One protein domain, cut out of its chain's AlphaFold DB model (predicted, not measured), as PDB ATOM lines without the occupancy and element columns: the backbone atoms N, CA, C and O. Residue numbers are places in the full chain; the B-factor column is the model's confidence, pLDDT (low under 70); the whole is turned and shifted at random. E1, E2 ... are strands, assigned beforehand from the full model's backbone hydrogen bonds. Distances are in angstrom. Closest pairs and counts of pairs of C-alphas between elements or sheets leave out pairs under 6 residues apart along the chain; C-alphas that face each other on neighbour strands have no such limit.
ATOM      1  N   ASP A  72     -72.546  13.500  45.132       79.50
ATOM      2  CA  ASP A  72     -71.197  13.989  44.906       79.50
ATOM      3  C   ASP A  72     -71.233  15.453  44.500       79.50
ATOM      4  O   ASP A  72     -72.132  15.923  43.798       79.50
ATOM      5  N   LEU A  73     -70.225  16.199  44.929       83.50
ATOM      6  CA  LEU A  73     -70.077  17.570  44.491       83.50
ATOM      7  C   LEU A  73     -69.577  17.607  43.044       83.50
ATOM      8  O   LEU A  73     -68.451  17.202  42.762       83.50
ATOM      9  N   GLY A  74     -70.378  18.168  42.143       85.81
ATOM     10  CA  GLY A  74     -70.023  18.262  40.732       85.81
ATOM     11  C   GLY A  74     -70.592  19.495  40.044       85.81
ATOM     12  O   GLY A  74     -71.309  20.302  40.641       85.81
ATOM     13  N   CYS A  75     -70.241  19.644  38.769       86.88
ATOM     14  CA  CYS A  75     -70.759  20.692  37.902       86.88
ATOM     15  C   CYS A  75     -71.266  20.073  36.600       86.88
ATOM     16  O   CYS A  75     -70.601  19.214  36.025       86.88
ATOM     17  N   SER A  76     -72.419  20.537  36.129       85.25
ATOM     18  CA  SER A  76     -73.033  20.100  34.874       85.25
ATOM     19  C   SER A  76     -73.584  21.315  34.129       85.25
ATOM     20  O   SER A  76     -73.996  22.285  34.780       85.25
ATOM     21  N   PRO A  77     -73.627  21.300  32.784       86.50
ATOM     22  CA  PRO A  77     -74.503  22.208  32.055       86.50
ATOM     23  C   PRO A  77     -75.941  22.029  32.542       86.50
ATOM     24  O   PRO A  77     -76.344  20.920  32.909       86.50
ATOM     25  N   ILE A  78     -76.704  23.119  32.562       86.12
ATOM     26  CA  ILE A  78     -78.129  23.023  32.871       86.12
ATOM     27  C   ILE A  78     -78.841  22.177  31.817       86.12
ATOM     28  O   ILE A  78     -78.608  22.341  30.618       86.12
ATOM     29  N   SER A  79     -79.713  21.286  32.277       83.50
ATOM     30  CA  SER A  79     -80.567  20.482  31.416       83.50
ATOM     31  C   SER A  79     -81.574  21.421  30.766       83.50
ATOM     32  O   SER A  79     -82.472  21.949  31.420       83.50
ATOM     33  N   ARG A  80     -81.366  21.688  29.483       69.62
ATOM     34  CA  ARG A  80     -82.307  22.398  28.623       69.62
ATOM     35  C   ARG A  80     -82.930  21.368  27.692       69.62
ATOM     36  O   ARG A  80     -82.288  20.363  27.394       69.62
ATOM     37  N   GLY A  81     -84.170  21.622  27.294       62.91
ATOM     38  CA  GLY A  81     -84.858  20.861  26.260       62.91
ATOM     39  C   GLY A  81     -84.172  20.957  24.898       62.91
ATOM     40  O   GLY A  81     -82.972  21.210  24.806       62.91
ATOM     41  N   ALA A  82     -84.928  20.823  23.813       55.16
ATOM     42  CA  ALA A  82     -84.431  20.886  22.432       55.16
ATOM     43  C   ALA A  82     -83.910  22.278  21.976       55.16
ATOM     44  O   ALA A  82     -84.009  22.632  20.801       55.16
ATOM     45  N   GLU A  83     -83.373  23.099  22.880       57.44
ATOM     46  CA  GLU A  83     -82.956  24.475  22.626       57.44
ATOM     47  C   GLU A  83     -81.432  24.578  22.418       57.44
ATOM     48  O   GLU A  83     -80.631  24.176  23.262       57.44
ATOM     49  N   THR A  84     -81.023  25.138  21.278       53.75
ATOM     50  CA  THR A  84     -79.670  25.039  20.692       53.75
ATOM     51  C   THR A  84     -78.739  26.218  21.006       53.75
ATOM     52  O   THR A  84     -77.883  26.580  20.196       53.75
ATOM     53  N   ILE A  85     -78.879  26.859  22.170       60.69
ATOM     54  CA  ILE A  85     -77.990  27.974  22.544       60.69
ATOM     55  C   ILE A  85     -76.740  27.420  23.238       60.69
ATOM     56  O   ILE A  85     -76.712  27.272  24.462       60.69
ATOM     57  N   ASP A  86     -75.712  27.136  22.438       63.41
ATOM     58  CA  ASP A  86     -74.394  26.713  22.909       63.41
ATOM     59  C   ASP A  86     -73.466  27.905  23.218       63.41
ATOM     60  O   ASP A  86     -73.375  28.839  22.414       63.41
ATOM     61  N   PRO A  87     -72.710  27.877  24.337       67.25
ATOM     62  CA  PRO A  87     -72.693  26.839  25.372       67.25
ATOM     63  C   PRO A  87     -73.744  27.070  26.474       67.25
ATOM     64  O   PRO A  87     -73.889  28.179  27.004       67.25
ATOM     65  N   ALA A  88     -74.428  25.998  26.891       74.12
ATOM     66  CA  ALA A  88     -75.322  26.033  28.048       74.12
ATOM     67  C   ALA A  88     -74.556  26.435  29.331       74.12
ATOM     68  O   ALA A  88     -73.439  25.961  29.567       74.12
ATOM     69  N   PRO A  89     -75.126  27.299  30.192       83.56
ATOM     70  CA  PRO A  89     -74.443  27.741  31.399       83.56
ATOM     71  C   PRO A  89     -74.236  26.571  32.368       83.56
ATOM     72  O   PRO A  89     -75.141  25.771  32.606       83.56
ATOM     73  N   ILE A  90     -73.037  26.502  32.946       88.00
ATOM     74  CA  ILE A  90     -72.638  25.457  33.892       88.00
ATOM     75  C   ILE A  90     -73.048  25.863  35.306       88.00
ATOM     76  O   ILE A  90     -72.793  26.989  35.744       88.00
ATOM     77  N   VAL A  91     -73.643  24.924  36.038       88.75
ATOM     78  CA  VAL A  91     -74.004  25.080  37.448       88.75
ATOM     79  C   VAL A  91     -73.375  23.965  38.275       88.75
ATOM     80  O   VAL A  91     -73.178  22.855  37.787       88.75
ATOM     81  N   CYS A  92     -73.041  24.266  39.527       87.12
ATOM     82  CA  CYS A  92     -72.390  23.338  40.443       87.12
ATOM     83  C   CYS A  92     -73.253  23.082  41.676       87.12
ATOM     84  O   CYS A  92     -73.963  23.975  42.144       87.12
ATOM     85  N   GLY A  93     -73.152  21.889  42.243       88.25
ATOM     86  CA  GLY A  93     -73.882  21.496  43.441       88.25
ATOM     87  C   GLY A  93     -73.811  19.997  43.679       88.25
ATOM     88  O   GLY A  93     -72.930  19.323  43.152       88.25
ATOM     89  N   CYS A  94     -74.722  19.498  44.504       85.94
ATOM     90  CA  CYS A  94     -74.753  18.095  44.888       85.94
ATOM     91  C   CYS A  94     -75.502  17.278  43.842       85.94
ATOM     92  O   CYS A  94     -76.707  17.448  43.682       85.94
ATOM     93  N   ILE A  95     -74.777  16.414  43.139       86.31
ATOM     94  CA  ILE A  95     -75.272  15.553  42.072       86.31
ATOM     95  C   ILE A  95     -75.635  14.193  42.681       86.31
ATOM     96  O   ILE A  95     -74.738  13.475  43.126       86.31
ATOM     97  N   PRO A  96     -76.925  13.817  42.726       85.38
ATOM     98  CA  PRO A  96     -77.321  12.495  43.183       85.38
ATOM     99  C   PRO A  96     -76.916  11.427  42.164       85.38
ATOM    100  O   PRO A  96     -76.862  11.677  40.958       85.38
ATOM    101  N   THR A  97     -76.709  10.201  42.638       86.50
ATOM    102  CA  THR A  97     -76.586   9.047  41.740       86.50
ATOM    103  C   THR A  97     -77.972   8.646  41.229       86.50
ATOM    104  O   THR A  97     -78.829   8.234  42.010       86.50
ATOM    105  N   CYS A  98     -78.203   8.755  39.919       83.25
ATOM    106  CA  CYS A  98     -79.459   8.334  39.299       83.25
ATOM    107  C   CYS A  98     -79.434   6.848  38.920       83.25
ATOM    108  O   CYS A  98     -78.455   6.346  38.371       83.25
ATOM    109  N   SER A  99     -80.541   6.145  39.169       86.56
ATOM    110  CA  SER A  99     -80.768   4.798  38.632       86.56
ATOM    111  C   SER A  99     -80.757   4.820  37.101       86.56
ATOM    112  O   SER A  99     -81.178   5.801  36.501       86.56
ATOM    113  N   ALA A 100     -80.386   3.710  36.457       81.00
ATOM    114  CA  ALA A 100     -80.203   3.617  34.998       81.00
ATOM    115  C   ALA A 100     -81.420   4.007  34.120       81.00
ATOM    116  O   ALA A 100     -81.280   4.139  32.910       81.00
ATOM    117  N   LYS A 101     -82.614   4.162  34.707       82.69
ATOM    118  CA  LYS A 101     -83.856   4.571  34.021       82.69
ATOM    119  C   LYS A 101     -84.245   6.032  34.277       82.69
ATOM    120  O   LYS A 101     -85.329   6.440  33.877       82.69
ATOM    121  N   LEU A 102     -83.421   6.776  35.007       84.31
ATOM    122  CA  LEU A 102     -83.665   8.165  35.367       84.31
ATOM    123  C   LEU A 102     -82.578   9.045  34.768       84.31
ATOM    124  O   LEU A 102     -81.416   8.654  34.657       84.31
ATOM    125  N   TYR A 103     -82.964  10.266  34.451       84.06
ATOM    126  CA  TYR A 103     -82.096  11.275  33.895       84.06
ATOM    127  C   TYR A 103     -81.759  12.325  34.934       84.06
ATOM    128  O   TYR A 103     -82.611  12.737  35.723       84.06
ATOM    129  N   LEU A 104     -80.505  12.769  34.916       84.81
ATOM    130  CA  LEU A 104     -80.055  13.861  35.758       84.81
ATOM    131  C   LEU A 104     -80.543  15.191  35.177       84.81
ATOM    132  O   LEU A 104     -80.153  15.581  34.076       84.81
ATOM    133  N   ILE A 105     -81.369  15.895  35.943       87.00
ATOM    134  CA  ILE A 105     -81.855  17.228  35.608       87.00
ATOM    135  C   ILE A 105     -81.080  18.255  36.426       87.00
ATOM    136  O   ILE A 105     -81.176  18.277  37.654       87.00
ATOM    137  N   ALA A 106     -80.317  19.102  35.738       89.44
ATOM    138  CA  ALA A 106     -79.550  20.195  36.318       89.44
ATOM    139  C   ALA A 106     -80.253  21.535  36.069       89.44
ATOM    140  O   ALA A 106     -80.430  21.955  34.927       89.44
ATOM    141  N   SER A 107     -80.593  22.249  37.139       87.44
ATOM    142  CA  SER A 107     -81.283  23.540  37.074       87.44
ATOM    143  C   SER A 107     -80.480  24.619  37.781       87.44
ATOM    144  O   SER A 107     -79.871  24.378  38.822       87.44
ATOM    145  N   LYS A 108     -80.499  25.843  37.252       88.69
ATOM    146  CA  LYS A 108     -79.881  26.987  37.927       88.69
ATOM    147  C   LYS A 108     -80.701  27.383  39.153       88.69
ATOM    148  O   LYS A 108     -81.915  27.535  39.059       88.69
ATOM    149  N   VAL A 109     -80.024  27.610  40.275       87.44
ATOM    150  CA  VAL A 109     -80.619  28.237  41.462       87.44
ATOM    151  C   VAL A 109     -79.957  29.585  41.730       87.44
ATOM    152  O   VAL A 109     -78.896  29.900  41.186       87.44
ATOM    153  N   ASN A 110     -80.601  30.411  42.550       86.50
ATOM    154  CA  ASN A 110     -80.087  31.739  42.852       86.50
ATOM    155  C   ASN A 110     -78.816  31.668  43.707       86.50
ATOM    156  O   ASN A 110     -78.747  30.952  44.708       86.50
ATOM    157  N   GLY A 111     -77.833  32.481  43.324       85.62
ATOM    158  CA  GLY A 111     -76.593  32.675  44.063       85.62
ATOM    159  C   GLY A 111     -75.387  31.930  43.497       85.62
ATOM    160  O   GLY A 111     -75.446  31.211  42.498       85.62
ATOM    161  N   PHE A 112     -74.266  32.143  44.179       84.69
ATOM    162  CA  PHE A 112     -72.959  31.613  43.819       84.69
ATOM    163  C   PHE A 112     -72.353  30.883  45.011       84.69
ATOM    164  O   PHE A 112     -72.672  31.161  46.172       84.69
ATOM    165  N   TRP A 113     -71.508  29.910  44.717       82.19
ATOM    166  CA  TRP A 113     -70.630  29.296  45.699       82.19
ATOM    167  C   TRP A 113     -69.470  30.241  46.053       82.19
ATOM    168  O   TRP A 113     -69.192  31.163  45.284       82.19
ATOM    169  N   PRO A 114     -68.756  30.022  47.173       77.69
ATOM    170  CA  PRO A 114     -67.628  30.879  47.556       77.69
ATOM    171  C   PRO A 114     -66.487  30.933  46.529       77.69
ATOM    172  O   PRO A 114     -65.746  31.906  46.486       77.69
ATOM    173  N   ASP A 115     -66.365  29.913  45.676       77.88
ATOM    174  CA  ASP A 115     -65.414  29.869  44.556       77.88
ATOM    175  C   ASP A 115     -65.877  30.665  43.315       77.88
ATOM    176  O   ASP A 115     -65.202  30.661  42.287       77.88
ATOM    177  N   GLY A 116     -67.037  31.329  43.387       79.88
ATOM    178  CA  GLY A 116     -67.638  32.098  42.298       79.88
ATOM    179  C   GLY A 116     -68.431  31.265  41.286       79.88
ATOM    180  O   GLY A 116     -68.985  31.825  40.340       79.88
ATOM    181  N   SER A 117     -68.526  29.942  41.457       80.69
ATOM    182  CA  SER A 117     -69.318  29.092  40.559       80.69
ATOM    183  C   SER A 117     -70.826  29.287  40.765       80.69
ATOM    184  O   SER A 117     -71.293  29.529  41.880       80.69
ATOM    185  N   SER A 118     -71.610  29.189  39.685       87.38
ATOM    186  CA  SER A 118     -73.075  29.317  39.762       87.38
ATOM    187  C   SER A 118     -73.672  28.138  40.528       87.38
ATOM    188  O   SER A 118     -73.314  26.990  40.264       87.38
ATOM    189  N   LYS A 119     -74.596  28.398  41.459       87.06
ATOM    190  CA  LYS A 119     -75.284  27.325  42.185       87.06
ATOM    191  C   LYS A 119     -76.302  26.619  41.284       87.06
ATOM    192  O   LYS A 119     -77.033  27.258  40.522       87.06
ATOM    193  N   GLY A 120     -76.354  25.296  41.396       89.69
ATOM    194  CA  GLY A 120     -77.301  24.430  40.704       89.69
ATOM    195  C   GLY A 120     -78.043  23.498  41.654       89.69
ATOM    196  O   GLY A 120     -77.536  23.154  42.721       89.69
ATOM    197  N   SER A 121     -79.241  23.097  41.243       87.44
ATOM    198  CA  SER A 121     -80.025  22.012  41.830       87.44
ATOM    199  C   SER A 121     -80.011  20.822  40.880       87.44
ATOM    200  O   SER A 121     -80.082  21.007  39.664       87.44
ATOM    201  N   PHE A 122     -79.929  19.619  41.442       89.31
ATOM    202  CA  PHE A 122     -79.856  18.372  40.696       89.31
ATOM    203  C   PHE A 122     -80.880  17.385  41.234       89.31
ATOM    204  O   PHE A 122     -80.988  17.192  42.444       89.31
ATOM    205  N   HIS A 123     -81.620  16.743  40.339       88.69
ATOM    206  CA  HIS A 123     -82.549  15.675  40.697       88.69
ATOM    207  C   HIS A 123     -82.656  14.653  39.569       88.69
ATOM    208  O   HIS A 123     -82.360  14.951  38.415       88.69
ATOM    209  N   CYS A 124     -83.075  13.441  39.917       86.94
ATOM    210  CA  CYS A 124     -83.308  12.374  38.956       86.94
ATOM    211  C   CYS A 124     -84.782  12.380  38.540       86.94
ATOM    212  O   CYS A 124     -85.657  12.331  39.404       86.94
ATOM    213  N   SER A 125     -85.055  12.421  37.238       85.44
ATOM    214  CA  SER A 125     -86.408  12.412  36.670       85.44
ATOM    215  C   SER A 125     -86.567  11.261  35.669       85.44
ATOM    216  O   SER A 125     -85.615  10.975  34.942       85.44
ATOM    217  N   PRO A 126     -87.726  10.579  35.604       82.50
ATOM    218  CA  PRO A 126     -88.005   9.625  34.526       82.50
ATOM    219  C   PRO A 126     -88.159  10.321  33.166       82.50
ATOM    220  O   PRO A 126     -87.887   9.711  32.133       82.50
TER     221      PRO A 126
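AT A GLANCE: This is residues 72 to 126 of the 130 residues of an uncharacterized protein of Candidatus Staskawiczbacteria bacterium RIFCSPLOWO2_01_FULL_38_12b (UniProt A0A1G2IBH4). Two antiparallel hairpins pack on each other and cross, E1 with E2 and the longer E3 with E4, while residues 81 to 86 of the loop between E1 and E2 stick out. The printed part has 55 residues, all strand in class, with four named strands in the order E1, E2, E3, E4 and no named helix. It is compact, with a radius of gyration of the C-alphas of 11.5 A, and flat, spanning 34 by 28 by 14 A.

HOW THE PARTS SIT: Start at E1, residues 72 to 77, a hairpin with E2, residues 90 to 96; N 74 and O 93 are within hydrogen-bond range at 3.0 A. Next comes the hairpin of E3, residues 103 to 112, and E4, residues 118 to 125, with N 107 and O 121 at 2.9 A. The closest C-alphas of E2 and E4, Val 91 and Gly 120, are 4.7 A apart.

IN THESE COORDINATES: Find C-alpha 72 at (-71.197, 13.989, 44.906), where E1 begins its 15.6 A; E2 measures 16.6 A. E3, 24.4 A, bends by 62 degrees at residue 109. E4, 21.8 A, ends at C-alpha 125, (-86.408, 12.412, 36.670).

THE WHOLE: The printed part has no cut. The link from E1 to E2 is long, 12 residues, and there residues 80 to 87 have pLDDT under 70.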